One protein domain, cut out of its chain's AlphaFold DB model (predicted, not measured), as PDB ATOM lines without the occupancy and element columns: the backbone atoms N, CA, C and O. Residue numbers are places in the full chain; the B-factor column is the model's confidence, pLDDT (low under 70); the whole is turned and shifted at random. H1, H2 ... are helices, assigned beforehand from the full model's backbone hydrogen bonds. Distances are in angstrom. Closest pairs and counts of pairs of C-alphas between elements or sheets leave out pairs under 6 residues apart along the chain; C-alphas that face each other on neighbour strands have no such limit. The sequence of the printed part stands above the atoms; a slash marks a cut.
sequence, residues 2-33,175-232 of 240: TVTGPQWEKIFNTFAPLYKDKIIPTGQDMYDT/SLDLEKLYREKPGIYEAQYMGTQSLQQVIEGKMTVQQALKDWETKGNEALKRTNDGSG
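AT A GLANCE: This is residues 2 to 33 and 175 to 232 of the 240 residues of the protein "Multiple sugar transport system substrate-binding protein" of Paenibacillus methanolicus (UniProt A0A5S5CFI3). A long helical hairpin, H4 and H5 side by side, makes the length of the model, and H1 packs at a slant on its turn end. Two short helices stick out with residues 27 to 33, at H2, and 175 to 183, at H3. The printed part has 90 residues with five named helices, H1 to H5 in chain order, and no named strand; the class is all helix. It is loose, with a radius of gyration of the C-alphas of 15.3 A, and spans 43 by 30 by 26 A.

HOW THE PARTS SIT: H5, residues 209 to 228, and H4, residues 187 to 203, form a hairpin: they touch, closest at the C-alphas of Ala 191 and Gly 220, 4.1 A, at a shallow tilt of 17 degrees, opposite ways. H1, residues 6 to 20, touches residues 199 to 203 of H4, with the C-alphas of Ala 16 and Ile 203 closest at 5.1 A, at a steep tilt of 48 degrees, the same way. With residues 8 to 13 H1 touches residues 209 to 213 of H5, closest at the C-alphas of Phe 12 and Val 209, 6.4 A, at a steep tilt of 62 degrees, opposite ways. Helix packing is mostly crossed, but only just: 1 of these 3 pairs is at a shallow tilt. H3, residues 176 to 184, is close to H4 but not clearly touching, with the C-alphas of Tyr 182 and Ile 188 closest at 6.5 A, about perpendicular at 84 degrees. H2, residues 27 to 31, touches no helix. Every O i to N i+4 pair is within hydrogen-bond range in H2 and H3; the counts are 9 of 11 in H1, 11 of 13 in H4 and 15 of 16 in H5.

IN THESE COORDINATES: H5 is 28.8 A long and ends at C-alpha 228 (230.725, 193.169, 343.055). H4 is 25.3 A and H1 21.4 A, beginning at C-alpha 6 (234.896, 219.672, 335.632). H3 is 12.1 A and H2 6.7 A.

THE WHOLE: The C-alphas of Thr 33 and Asp 229 are farthest apart, 46.2 A. Residues 34 to 174 are not printed; C-alphas 33 and 175 are 41.2 A apart across the cut. Of the links printed whole, none is long. Mean pLDDT of the printed part is 85.2; residues 33, 175 to 176 and 227 to 232 are under 70.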
ATOM      1  N   THR A   2     235.239 212.081 339.928       83.31
ATOM      2  CA  THR A   2     234.048 211.535 339.252       83.31
ATOM      3  C   THR A   2     234.055 211.921 337.775       83.31
ATOM      4  O   THR A   2     234.661 212.926 337.399       83.31
ATOM      5  N   VAL A   3     233.398 211.123 336.930       87.62
ATOM      6  CA  VAL A   3     233.352 211.358 335.473       87.62
ATOM      7  C   VAL A   3     232.516 212.585 335.095       87.62
ATOM      8  O   VAL A   3     232.738 213.190 334.059       87.62
ATOM      9  N   THR A   4     231.612 213.014 335.974       88.62
ATOM     10  CA  THR A   4     230.841 214.263 335.867       88.62
ATOM     11  C   THR A   4     231.585 215.490 336.397       88.62
ATOM     12  O   THR A   4     231.034 216.586 336.429       88.62
ATOM     13  N   GLY A   5     232.837 215.329 336.836       88.19
ATOM     14  CA  GLY A   5     233.655 216.430 337.331       88.19
ATOM     15  C   GLY A   5     234.127 217.388 336.223       88.19
ATOM     16  O   GLY A   5     234.235 216.998 335.057       88.19
ATOM     17  N   PRO A   6     234.527 218.621 336.588       89.12
ATOM     18  CA  PRO A   6     234.896 219.672 335.632       89.12
ATOM     19  C   PRO A   6     236.098 219.314 334.744       89.12
ATOM     20  O   PRO A   6     236.255 219.854 333.652       89.12
ATOM     21  N   GLN A   7     236.957 218.390 335.184       88.25
ATOM     22  CA  GLN A   7     238.116 217.959 334.401       88.25
ATOM     23  C   GLN A   7     237.711 217.141 333.167       88.25
ATOM     24  O   GLN A   7     238.238 217.375 332.082       88.25
ATOM     25  N   TRP A   8     236.738 216.235 333.302       91.94
ATOM     26  CA  TRP A   8     236.236 215.440 332.178       91.94
ATOM     27  C   TRP A   8     235.407 216.276 331.210       91.94
ATOM     28  O   TRP A   8     235.554 216.128 329.999       91.94
ATOM     29  N   GLU A   9     234.620 217.218 331.729       93.25
ATOM     30  CA  GLU A   9     233.933 218.205 330.896       93.25
ATOM     31  C   GLU A   9     234.929 219.037 330.078       93.25
ATOM     32  O   GLU A   9     234.757 219.187 328.867       93.25
ATOM     33  N   LYS A  10     236.022 219.505 330.694       91.81
ATOM     34  CA  LYS A  10     237.101 220.211 329.988       91.81
ATOM     35  C   LYS A  10     237.738 219.346 328.899       91.81
ATOM     36  O   LYS A  10     237.945 219.843 327.794       91.81
ATOM     37  N   ILE A  11     238.026 218.072 329.173       91.19
ATOM     38  CA  ILE A  11     238.588 217.138 328.181       91.19
ATOM     39  C   ILE A  11     237.639 216.995 326.985       91.19
ATOM     40  O   ILE A  11     238.053 217.216 325.849       91.19
ATOM     41  N   PHE A  12     236.363 216.695 327.225       94.75
ATOM     42  CA  PHE A  12     235.381 216.497 326.156       94.75
ATOM     43  C   PHE A  12     235.197 217.764 325.310       94.75
ATOM     44  O   PHE A  12     235.215 217.687 324.082       94.75
ATOM     45  N   ASN A  13     235.098 218.931 325.952       94.56
ATOM     46  CA  ASN A  13     234.987 220.218 325.262       94.56
ATOM     47  C   ASN A  13     236.260 220.617 324.504       94.56
ATOM     48  O   ASN A  13     236.176 221.390 323.556       94.56
ATOM     49  N   THR A  14     237.427 220.101 324.894       92.94
ATOM     50  CA  THR A  14     238.688 220.365 324.186       92.94
ATOM     51  C   THR A  14     238.834 219.460 322.968       92.94
ATOM     52  O   THR A  14     239.143 219.939 321.886       92.94
ATOM     53  N   PHE A  15     238.608 218.152 323.120       92.06
ATOM     54  CA  PHE A  15     238.915 217.184 322.065       92.06
ATOM     55  C   PHE A  15     237.791 217.007 321.047       92.06
ATOM     56  O   PHE A  15     238.080 216.866 319.861       92.06
ATOM     57  N   ALA A  16     236.519 217.031 321.460       94.12
ATOM     58  CA  ALA A  16     235.425 216.781 320.524       94.12
ATOM     59  C   ALA A  16     235.384 217.780 319.347       94.12
ATOM     60  O   ALA A  16     235.189 217.323 318.218       94.12
ATOM     61  N   PRO A  17     235.613 219.098 319.541       94.50
ATOM     62  CA  PRO A  17     235.726 220.037 318.425       94.50
ATOM     63  C   PRO A  17     236.890 219.715 317.486       94.50
ATOM     64  O   PRO A  17     236.696 219.714 316.282       94.50
ATOM     65  N   LEU A  18     238.064 219.336 318.007       94.62
ATOM     66  CA  LEU A  18     239.232 219.016 317.172       94.62
ATOM     67  C   LEU A  18     238.968 217.854 316.203       94.62
ATOM     68  O   LEU A  18     239.463 217.869 315.078       94.62
ATOM     69  N   TYR A  19     238.175 216.863 316.619       92.12
ATOM     70  CA  TYR A  19     237.731 215.784 315.733       92.12
ATOM     71  C   TYR A  19     236.668 216.255 314.734       92.12
ATOM     72  O   TYR A  19     236.746 215.920 313.553       92.12
ATOM     73  N   LYS A  20     235.685 217.049 315.178       90.19
ATOM     74  CA  LYS A  20     234.624 217.588 314.304       90.19
ATOM     75  C   LYS A  20     235.176 218.503 313.212       90.19
ATOM     76  O   LYS A  20     234.749 218.412 312.065       90.19
ATOM     77  N   ASP A  21     236.165 219.311 313.566       93.44
ATOM     78  CA  ASP A  21     236.856 220.242 312.677       93.44
ATOM     79  C   ASP A  21     237.932 219.543 311.827       93.44
ATOM     80  O   ASP A  21     238.632 220.195 311.053       93.44
ATOM     81  N   LYS A  22     238.067 218.210 311.949       89.75
ATOM     82  CA  LYS A  22     239.039 217.369 311.230       89.75
ATOM     83  C   LYS A  22     240.498 217.798 311.429       89.75
ATOM     84  O   LYS A  22     241.339 217.583 310.560       89.75
ATOM     85  N   ILE A  23     240.804 218.388 312.584       93.00
ATOM     86  CA  ILE A  23     242.170 218.741 312.991       93.00
ATOM     87  C   ILE A  23     242.912 217.485 313.459       93.00
ATOM     88  O   ILE A  23     244.091 217.310 313.153       93.00
ATOM     89  N   ILE A  24     242.224 216.602 314.192       91.44
ATOM     90  CA  ILE A  24     242.747 215.294 314.604       91.44
ATOM     91  C   ILE A  24     242.058 214.205 313.770       91.44
ATOM     92  O   ILE A  24     240.825 214.168 313.745       91.44
ATOM     93  N   PRO A  25     242.817 213.295 313.129       89.06
ATOM     94  CA  PRO A  25     242.236 212.177 312.395       89.06
ATOM     95  C   PRO A  25     241.457 211.220 313.300       89.06
ATOM     96  O   PRO A  25     241.877 210.895 314.414       89.06
ATOM     97  N   THR A  26     240.340 210.721 312.795       85.19
ATOM     98  CA  THR A  26     239.553 209.642 313.391       85.19
ATOM     99  C   THR A  26     240.068 208.273 312.941       85.19
ATOM    100  O   THR A  26     240.822 208.154 311.975       85.19
ATOM    101  N   GLY A  27     239.613 207.201 313.598       79.69
ATOM    102  CA  GLY A  27     239.891 205.840 313.127       79.69
ATOM    103  C   GLY A  27     239.389 205.605 311.698       79.69
ATOM    104  O   GLY A  27     240.056 204.936 310.918       79.69
ATOM    105  N   GLN A  28     238.266 206.221 311.316       79.50
ATOM    106  CA  GLN A  28     237.739 206.127 309.956       79.50
ATOM    107  C   GLN A  28     238.701 206.735 308.925       79.50
ATOM    108  O   GLN A  28     238.871 206.157 307.855       79.50
ATOM    109  N   ASP A  29     239.375 207.838 309.259       82.75
ATOM    110  CA  ASP A  29     240.349 208.485 308.371       82.75
ATOM    111  C   ASP A  29     241.585 207.606 308.124       82.75
ATOM    112  O   ASP A  29     242.185 207.678 307.052       82.75
ATOM    113  N   MET A  30     241.948 206.748 309.086       78.12
ATOM    114  CA  MET A  30     243.046 205.779 308.943       78.12
ATOM    115  C   MET A  30     242.687 204.604 308.024       78.12
ATOM    116  O   MET A  30     243.569 204.021 307.398       78.12
ATOM    117  N   TYR A  31     241.403 204.244 307.943       74.56
ATOM    118  CA  TYR A  31     240.910 203.208 307.027       74.56
ATOM    119  C   TYR A  31     240.484 203.768 305.667       74.56
ATOM    120  O   TYR A  31     240.314 203.002 304.715       74.56
ATOM    121  N   ASP A  32     240.312 205.085 305.558       70.62
ATOM    122  CA  ASP A  32     240.041 205.749 304.294       70.62
ATOM    123  C   ASP A  32     241.307 205.770 303.431       70.62
ATOM    124  O   ASP A  32     242.194 206.618 303.565       70.62
ATOM    125  N   THR A  33     241.377 204.798 302.528       62.12
ATOM    126  CA  THR A  33     242.467 204.623 301.565       62.12
ATOM    127  C   THR A  33     242.444 205.657 300.434       62.12
ATOM    128  O   THR A  33     243.349 205.656 299.595       62.12
ATOM    129  N   SER A 175     249.878 202.755 340.532       66.44
ATOM    130  CA  SER A 175     250.086 202.487 341.952       66.44
ATOM    131  C   SER A 175     249.684 201.042 342.246       66.44
ATOM    132  O   SER A 175     248.727 200.529 341.658       66.44
ATOM    133  N   LEU A 176     250.390 200.378 343.166       69.94
ATOM    134  CA  LEU A 176     250.017 199.030 343.618       69.94
ATOM    135  C   LEU A 176     248.544 198.978 344.058       69.94
ATOM    136  O   LEU A 176     247.877 197.962 343.880       69.94
ATOM    137  N   ASP A 177     248.023 200.099 344.561       73.81
ATOM    138  CA  ASP A 177     246.615 200.276 344.899       73.81
ATOM    139  C   ASP A 177     245.700 200.205 343.677       73.81
ATOM    140  O   ASP A 177     244.657 199.560 343.741       73.81
ATOM    141  N   LEU A 178     246.073 200.827 342.556       71.31
ATOM    142  CA  LEU A 178     245.286 200.777 341.327       71.31
ATOM    143  C   LEU A 178     245.354 199.376 340.696       71.31
ATOM    144  O   LEU A 178     244.325 198.857 340.274       71.31
ATOM    145  N   GLU A 179     246.511 198.705 340.710       75.50
ATOM    146  CA  GLU A 179     246.608 197.300 340.274       75.50
ATOM    147  C   GLU A 179     245.761 196.361 341.138       75.50
ATOM    148  O   GLU A 179     245.057 195.482 340.631       75.50
ATOM    149  N   LYS A 180     245.819 196.534 342.461       80.69
ATOM    150  CA  LYS A 180     244.971 195.808 343.406       80.69
ATOM    151  C   LYS A 180     243.498 196.081 343.122       80.69
ATOM    152  O   LYS A 180     242.717 195.139 343.043       80.69
ATOM    153  N   LEU A 181     243.144 197.338 342.880       80.38
ATOM    154  CA  LEU A 181     241.789 197.752 342.558       80.38
ATOM    155  C   LEU A 181     241.280 197.092 341.265       80.38
ATOM    156  O   LEU A 181     240.169 196.569 341.264       80.38
ATOM    157  N   TYR A 182     242.083 197.035 340.199       80.06
ATOM    158  CA  TYR A 182     241.724 196.319 338.964       80.06
ATOM    159  C   TYR A 182     241.542 194.812 339.177       80.06
ATOM    160  O   TYR A 182     240.694 194.196 338.532       80.06
ATOM    161  N   ARG A 183     242.323 194.210 340.080       79.94
ATOM    162  CA  ARG A 183     242.215 192.788 340.440       79.94
ATOM    163  C   ARG A 183     240.947 192.491 341.238       79.94
ATOM    164  O   ARG A 183     240.320 191.462 341.023       79.94
ATOM    165  N   GLU A 184     240.600 193.374 342.169       82.06
ATOM    166  CA  GLU A 184     239.464 193.210 343.080       82.06
ATOM    167  C   GLU A 184     238.137 193.658 342.454       82.06
ATOM    168  O   GLU A 184     237.079 193.189 342.867       82.06
ATOM    169  N   LYS A 185     238.178 194.548 341.454       80.50
ATOM    170  CA  LYS A 185     236.993 195.122 340.804       80.50
ATOM    171  C   LYS A 185     237.102 195.037 339.277       80.50
ATOM    172  O   LYS A 185     237.385 196.042 338.622       80.50
ATOM    173  N   PRO A 186     236.832 193.865 338.677       75.62
ATOM    174  CA  PRO A 186     236.994 193.669 337.236       75.62
ATOM    175  C   PRO A 186     236.104 194.595 336.386       75.62
ATOM    176  O   PRO A 186     236.484 194.948 335.271       75.62
ATOM    177  N   GLY A 187     234.970 195.068 336.920       81.00
ATOM    178  CA  GLY A 187     234.053 195.977 336.217       81.00
ATOM    179  C   GLY A 187     234.603 197.383 336.001       81.00
ATOM    180  O   GLY A 187     233.997 198.170 335.276       81.00
ATOM    181  N   ILE A 188     235.763 197.711 336.580       84.25
ATOM    182  CA  ILE A 188     236.442 198.985 336.321       84.25
ATOM    183  C   ILE A 188     236.836 199.109 334.853       84.25
ATOM    184  O   ILE A 188     236.701 200.197 334.300       84.25
ATOM    185  N   TYR A 189     237.274 198.026 334.205       83.25
ATOM    186  CA  TYR A 189     237.631 198.076 332.784       83.25
ATOM    187  C   TYR A 189     236.430 198.436 331.914       83.25
ATOM    188  O   TYR A 189     236.521 199.317 331.062       83.25
ATOM    189  N   GLU A 190     235.292 197.792 332.166       85.62
ATOM    190  CA  GLU A 190     234.051 198.070 331.448       85.62
ATOM    191  C   GLU A 190     233.587 199.512 331.694       85.62
ATOM    192  O   GLU A 190     233.314 200.247 330.743       85.62
ATOM    193  N   ALA A 191     233.590 199.953 332.956       87.94
ATOM    194  CA  ALA A 191     233.238 201.320 333.316       87.94
ATOM    195  C   ALA A 191     234.169 202.354 332.663       87.94
ATOM    196  O   ALA A 191     233.704 203.405 332.239       87.94
ATOM    197  N   GLN A 192     235.471 202.082 332.544       86.25
ATOM    198  CA  GLN A 192     236.420 202.984 331.881       86.25
ATOM    199  C   GLN A 192     236.221 203.024 330.364       86.25
ATOM    200  O   GLN A 192     236.222 204.107 329.779       86.25
ATOM    201  N   TYR A 193     235.998 201.871 329.729       86.50
ATOM    202  CA  TYR A 193     235.813 201.773 328.278       86.50
ATOM    203  C   TYR A 193     234.599 202.570 327.777       86.50
ATOM    204  O   TYR A 193     234.622 203.137 326.682       86.50
ATOM    205  N   MET A 194     233.554 202.679 328.603       90.06
ATOM    206  CA  MET A 194     232.377 203.499 328.304       90.06
ATOM    207  C   MET A 194     232.718 204.977 328.073       90.06
ATOM    208  O   MET A 194     232.061 205.612 327.255       90.06
ATOM    209  N   GLY A 195     233.773 205.515 328.696       89.50
ATOM    210  CA  GLY A 195     234.193 206.904 328.485       89.50
ATOM    211  C   GLY A 195     234.602 207.190 327.040       89.50
ATOM    212  O   GLY A 195     234.209 208.211 326.474       89.50
ATOM    213  N   THR A 196     235.310 206.252 326.404       87.81
ATOM    214  CA  THR A 196     235.683 206.343 324.984       87.81
ATOM    215  C   THR A 196     234.446 206.346 324.086       87.81
ATOM    216  O   THR A 196     234.352 207.150 323.160       87.81
ATOM    217  N   GLN A 197     233.462 205.491 324.384       90.50
ATOM    218  CA  GLN A 197     232.194 205.442 323.644       90.50
ATOM    219  C   GLN A 197     231.389 206.736 323.816       90.50
ATOM    220  O   GLN A 197     230.846 207.263 322.846       90.50
ATOM    221  N   SER A 198     231.347 207.282 325.031       93.44
ATOM    222  CA  SER A 198     230.692 208.558 325.318       93.44
ATOM    223  C   SER A 198     231.331 209.711 324.548       93.44
ATOM    224  O   SER A 198     230.613 210.516 323.956       93.44
ATOM    225  N   LEU A 199     232.666 209.778 324.485       92.38
ATOM    226  CA  LEU A 199     233.357 210.793 323.686       92.38
ATOM    227  C   LEU A 199     233.024 210.652 322.194       92.38
ATOM    228  O   LEU A 199     232.720 211.652 321.542       92.38
ATOM    229  N   GLN A 200     233.006 209.423 321.672       91.44
ATOM    230  CA  GLN A 200     232.641 209.154 320.280       91.44
ATOM    231  C   GLN A 200     231.223 209.647 319.952       91.44
ATOM    232  O   GLN A 200     231.017 210.300 318.933       91.44
ATOM    233  N   GLN A 201     230.248 209.429 320.838       94.06
ATOM    234  CA  GLN A 201     228.882 209.931 320.637       94.06
ATOM    235  C   GLN A 201     228.804 211.463 320.616       94.06
ATOM    236  O   GLN A 201     227.997 212.028 319.876       94.06
ATOM    237  N   VAL A 202     229.650 212.146 321.391       95.38
ATOM    238  CA  VAL A 202     229.759 213.612 321.339       95.38
ATOM    239  C   VAL A 202     230.384 214.071 320.024       95.38
ATOM    240  O   VAL A 202     229.888 215.033 319.428       95.38
ATOM    241  N   ILE A 203     231.437 213.394 319.553       93.31
ATOM    242  CA  ILE A 203     232.087 213.660 318.257       93.31
ATOM    243  C   ILE A 203     231.077 213.505 317.113       93.31
ATOM    244  O   ILE A 203     230.972 214.387 316.266       93.31
ATOM    245  N   GLU A 204     230.255 212.459 317.148       91.94
ATOM    246  CA  GLU A 204     229.196 212.190 316.163       91.94
ATOM    247  C   GLU A 204     227.966 213.105 316.304       91.94
ATOM    248  O   GLU A 204     227.039 213.023 315.503       91.94
ATOM    249  N   GLY A 205     227.924 213.961 317.330       93.19
ATOM    250  CA  GLY A 205     226.797 214.863 317.583       93.19
ATOM    251  C   GLY A 205     225.530 214.171 318.098       93.19
ATOM    252  O   GLY A 205     224.475 214.799 318.133       93.19
ATOM    253  N   LYS A 206     225.619 212.906 318.522       95.88
ATOM    254  CA  LYS A 206     224.494 212.137 319.085       95.88
ATOM    255  C   LYS A 206     224.129 212.573 320.504       95.88
ATOM    256  O   LYS A 206     222.984 212.412 320.913       95.88
ATOM    257  N   MET A 207     225.094 213.110 321.249       96.50
ATOM    258  CA  MET A 207     224.909 213.603 322.616       96.50
ATOM    259  C   MET A 207     225.646 214.922 322.839       96.50
ATOM    260  O   MET A 207     226.689 215.180 322.231       96.50
ATOM    261  N   THR A 208     225.140 215.743 323.763       96.44
ATOM    262  CA  THR A 208     225.930 216.838 324.341       96.44
ATOM    263  C   THR A 208     226.978 216.292 325.311       96.44
ATOM    264  O   THR A 208     226.859 215.168 325.804       96.44
ATOM    265  N   VAL A 209     227.993 217.097 325.640       95.81
ATOM    266  CA  VAL A 209     229.013 216.718 326.635       95.81
ATOM    267  C   VAL A 209     228.368 216.347 327.970       95.81
ATOM    268  O   VAL A 209     228.660 215.289 328.519       95.81
ATOM    269  N   GLN A 210     227.428 217.155 328.463       95.25
ATOM    270  CA  GLN A 210     226.768 216.902 329.745       95.25
ATOM    271  C   GLN A 210     225.938 215.610 329.721       95.25
ATOM    272  O   GLN A 210     225.950 214.853 330.692       95.25
ATOM    273  N   GLN A 211     225.242 215.333 328.613       95.94
ATOM    274  CA  GLN A 211     224.493 214.085 328.441       95.94
ATOM    275  C   GLN A 211     225.427 212.875 328.438       95.94
ATOM    276  O   GLN A 211     225.176 211.917 329.163       95.94
ATOM    277  N   ALA A 212     226.525 212.945 327.685       96.31
ATOM    278  CA  ALA A 212     227.480 211.853 327.556       96.31
ATOM    279  C   ALA A 212     228.195 211.532 328.879       96.31
ATOM    280  O   ALA A 212     228.376 210.358 329.204       96.31
ATOM    281  N   LEU A 213     228.560 212.549 329.669       95.75
ATOM    282  CA  LEU A 213     229.176 212.353 330.988       95.75
ATOM    283  C   LEU A 213     228.191 211.771 332.007       95.75
ATOM    284  O   LEU A 213     228.569 210.906 332.797       95.75
ATOM    285  N   LYS A 214     226.922 212.194 331.979       95.56
ATOM    286  CA  LYS A 214     225.878 211.634 332.850       95.56
ATOM    287  C   LYS A 214     225.533 210.190 332.479       95.56
ATOM    288  O   LYS A 214     225.339 209.355 333.363       95.56
ATOM    289  N   ASP A 215     225.465 209.892 331.183       94.12
ATOM    290  CA  ASP A 215     225.263 208.532 330.678       94.12
ATOM    291  C   ASP A 215     226.430 207.623 331.084       94.12
ATOM    292  O   ASP A 215     226.209 206.532 331.614       94.12
ATOM    293  N   TRP A 216     227.666 208.118 330.949       95.25
ATOM    294  CA  TRP A 216     228.866 207.414 331.395       95.25
ATOM    295  C   TRP A 216     228.845 207.139 332.901       95.25
ATOM    296  O   TRP A 216     229.090 206.010 333.319       95.25
ATOM    297  N   GLU A 217     228.503 208.127 333.728       94.00
ATOM    298  CA  GLU A 217     228.380 207.935 335.176       94.00
ATOM    299  C   GLU A 217     227.344 206.864 335.523       94.00
ATOM    300  O   GLU A 217     227.606 205.985 336.344       94.00
ATOM    301  N   THR A 218     226.179 206.917 334.879       93.56
ATOM    302  CA  THR A 218     225.073 205.989 335.141       93.56
ATOM    303  C   THR A 218     225.477 204.558 334.789       93.56
ATOM    304  O   THR A 218     225.495 203.689 335.663       93.56
ATOM    305  N   LYS A 219     225.903 204.327 333.543       91.44
ATOM    306  CA  LYS A 219     226.289 202.994 333.055       91.44
ATOM    307  C   LYS A 219     227.560 202.474 333.724       91.44
ATOM    308  O   LYS A 219     227.652 201.291 334.046       91.44
ATOM    309  N   GLY A 220     228.522 203.357 333.992       91.25
ATOM    310  CA  GLY A 220     229.749 203.017 334.706       91.25
ATOM    311  C   GLY A 220     229.455 202.539 336.127       91.25
ATOM    312  O   GLY A 220     229.956 201.496 336.543       91.25
ATOM    313  N   ASN A 221     228.577 203.235 336.854       89.88
ATOM    314  CA  ASN A 221     228.158 202.815 338.192       89.88
ATOM    315  C   ASN A 221     227.394 201.482 338.178       89.88
ATOM    316  O   ASN A 221     227.562 200.674 339.095       89.88
ATOM    317  N   GLU A 222     226.578 201.219 337.158       89.56
ATOM    318  CA  GLU A 222     225.911 199.923 336.977       89.56
ATOM    319  C   GLU A 222     226.907 198.787 336.702       89.56
ATOM    320  O   GLU A 222     226.804 197.720 337.311       89.56
ATOM    321  N   ALA A 223     227.903 199.010 335.839       87.38
ATOM    322  CA  ALA A 223     228.969 198.042 335.574       87.38
ATOM    323  C   ALA A 223     229.763 197.705 336.843       87.38
ATOM    324  O   ALA A 223     229.958 196.531 337.161       87.38
ATOM    325  N   LEU A 224     230.128 198.723 337.630       86.25
ATOM    326  CA  LEU A 224     230.839 198.534 338.896       86.25
ATOM    327  C   LEU A 224     230.031 197.721 339.916       86.25
ATOM    328  O   LEU A 224     230.623 196.958 340.681       86.25
ATOM    329  N   LYS A 225     228.698 197.861 339.939       84.88
ATOM    330  CA  LYS A 225     227.813 197.082 340.824       84.88
ATOM    331  C   LYS A 225     227.721 195.618 340.397       84.88
ATOM    332  O   LYS A 225     227.974 194.751 341.225       84.88
ATOM    333  N   ARG A 226     227.471 195.340 339.110       75.50
ATOM    334  CA  ARG A 226     227.349 193.963 338.583       75.50
ATOM    335  C   ARG A 226     228.563 193.089 338.900       75.50
ATOM    336  O   ARG A 226     228.418 191.900 339.160       75.50
ATOM    337  N   THR A 227     229.761 193.671 338.910       63.12
ATOM    338  CA  THR A 227     230.987 192.923 339.218       63.12
ATOM    339  C   THR A 227     231.261 192.701 340.703       63.12
ATOM    340  O   THR A 227     232.065 191.829 341.018       63.12
ATOM    341  N   ASN A 228     230.602 193.425 341.613       58.78
ATOM    342  CA  ASN A 228     230.725 193.169 343.055       58.78
ATOM    343  C   ASN A 228     229.833 192.004 343.520       58.78
ATOM    344  O   ASN A 228     230.115 191.407 344.555       58.78
ATOM    345  N   ASP A 229     228.813 191.638 342.738       54.84
ATOM    346  CA  ASP A 229     227.815 190.623 343.107       54.84
ATOM    347  C   ASP A 229     228.192 189.197 342.646       54.84
ATOM    348  O   ASP A 229     227.349 188.304 342.595       54.84
ATOM    349  N   GLY A 230     229.457 188.960 342.271       48.66
ATOM    350  CA  GLY A 230     229.987 187.622 341.962       48.66
ATOM    351  C   GLY A 230     229.415 186.933 340.711       48.66
ATOM    352  O   GLY A 230     229.739 185.775 340.460       48.66
ATOM    353  N   SER A 231     228.595 187.617 339.908       42.75
ATOM    354  CA  SER A 231     227.905 187.051 338.733       42.75
ATOM    355  C   SER A 231     228.508 187.451 337.375       42.75
ATOM    356  O   SER A 231     228.010 187.044 336.326       42.75
ATOM    357  N   GLY A 232     229.613 188.204 337.366       44.56
ATOM    358  CA  GLY A 232     230.341 188.579 336.151       44.56
ATOM    359  C   GLY A 232     231.186 187.430 335.605       44.56
ATOM    360  O   GLY A 232     232.389 187.376 335.852       44.56
TER     361      GLY A 232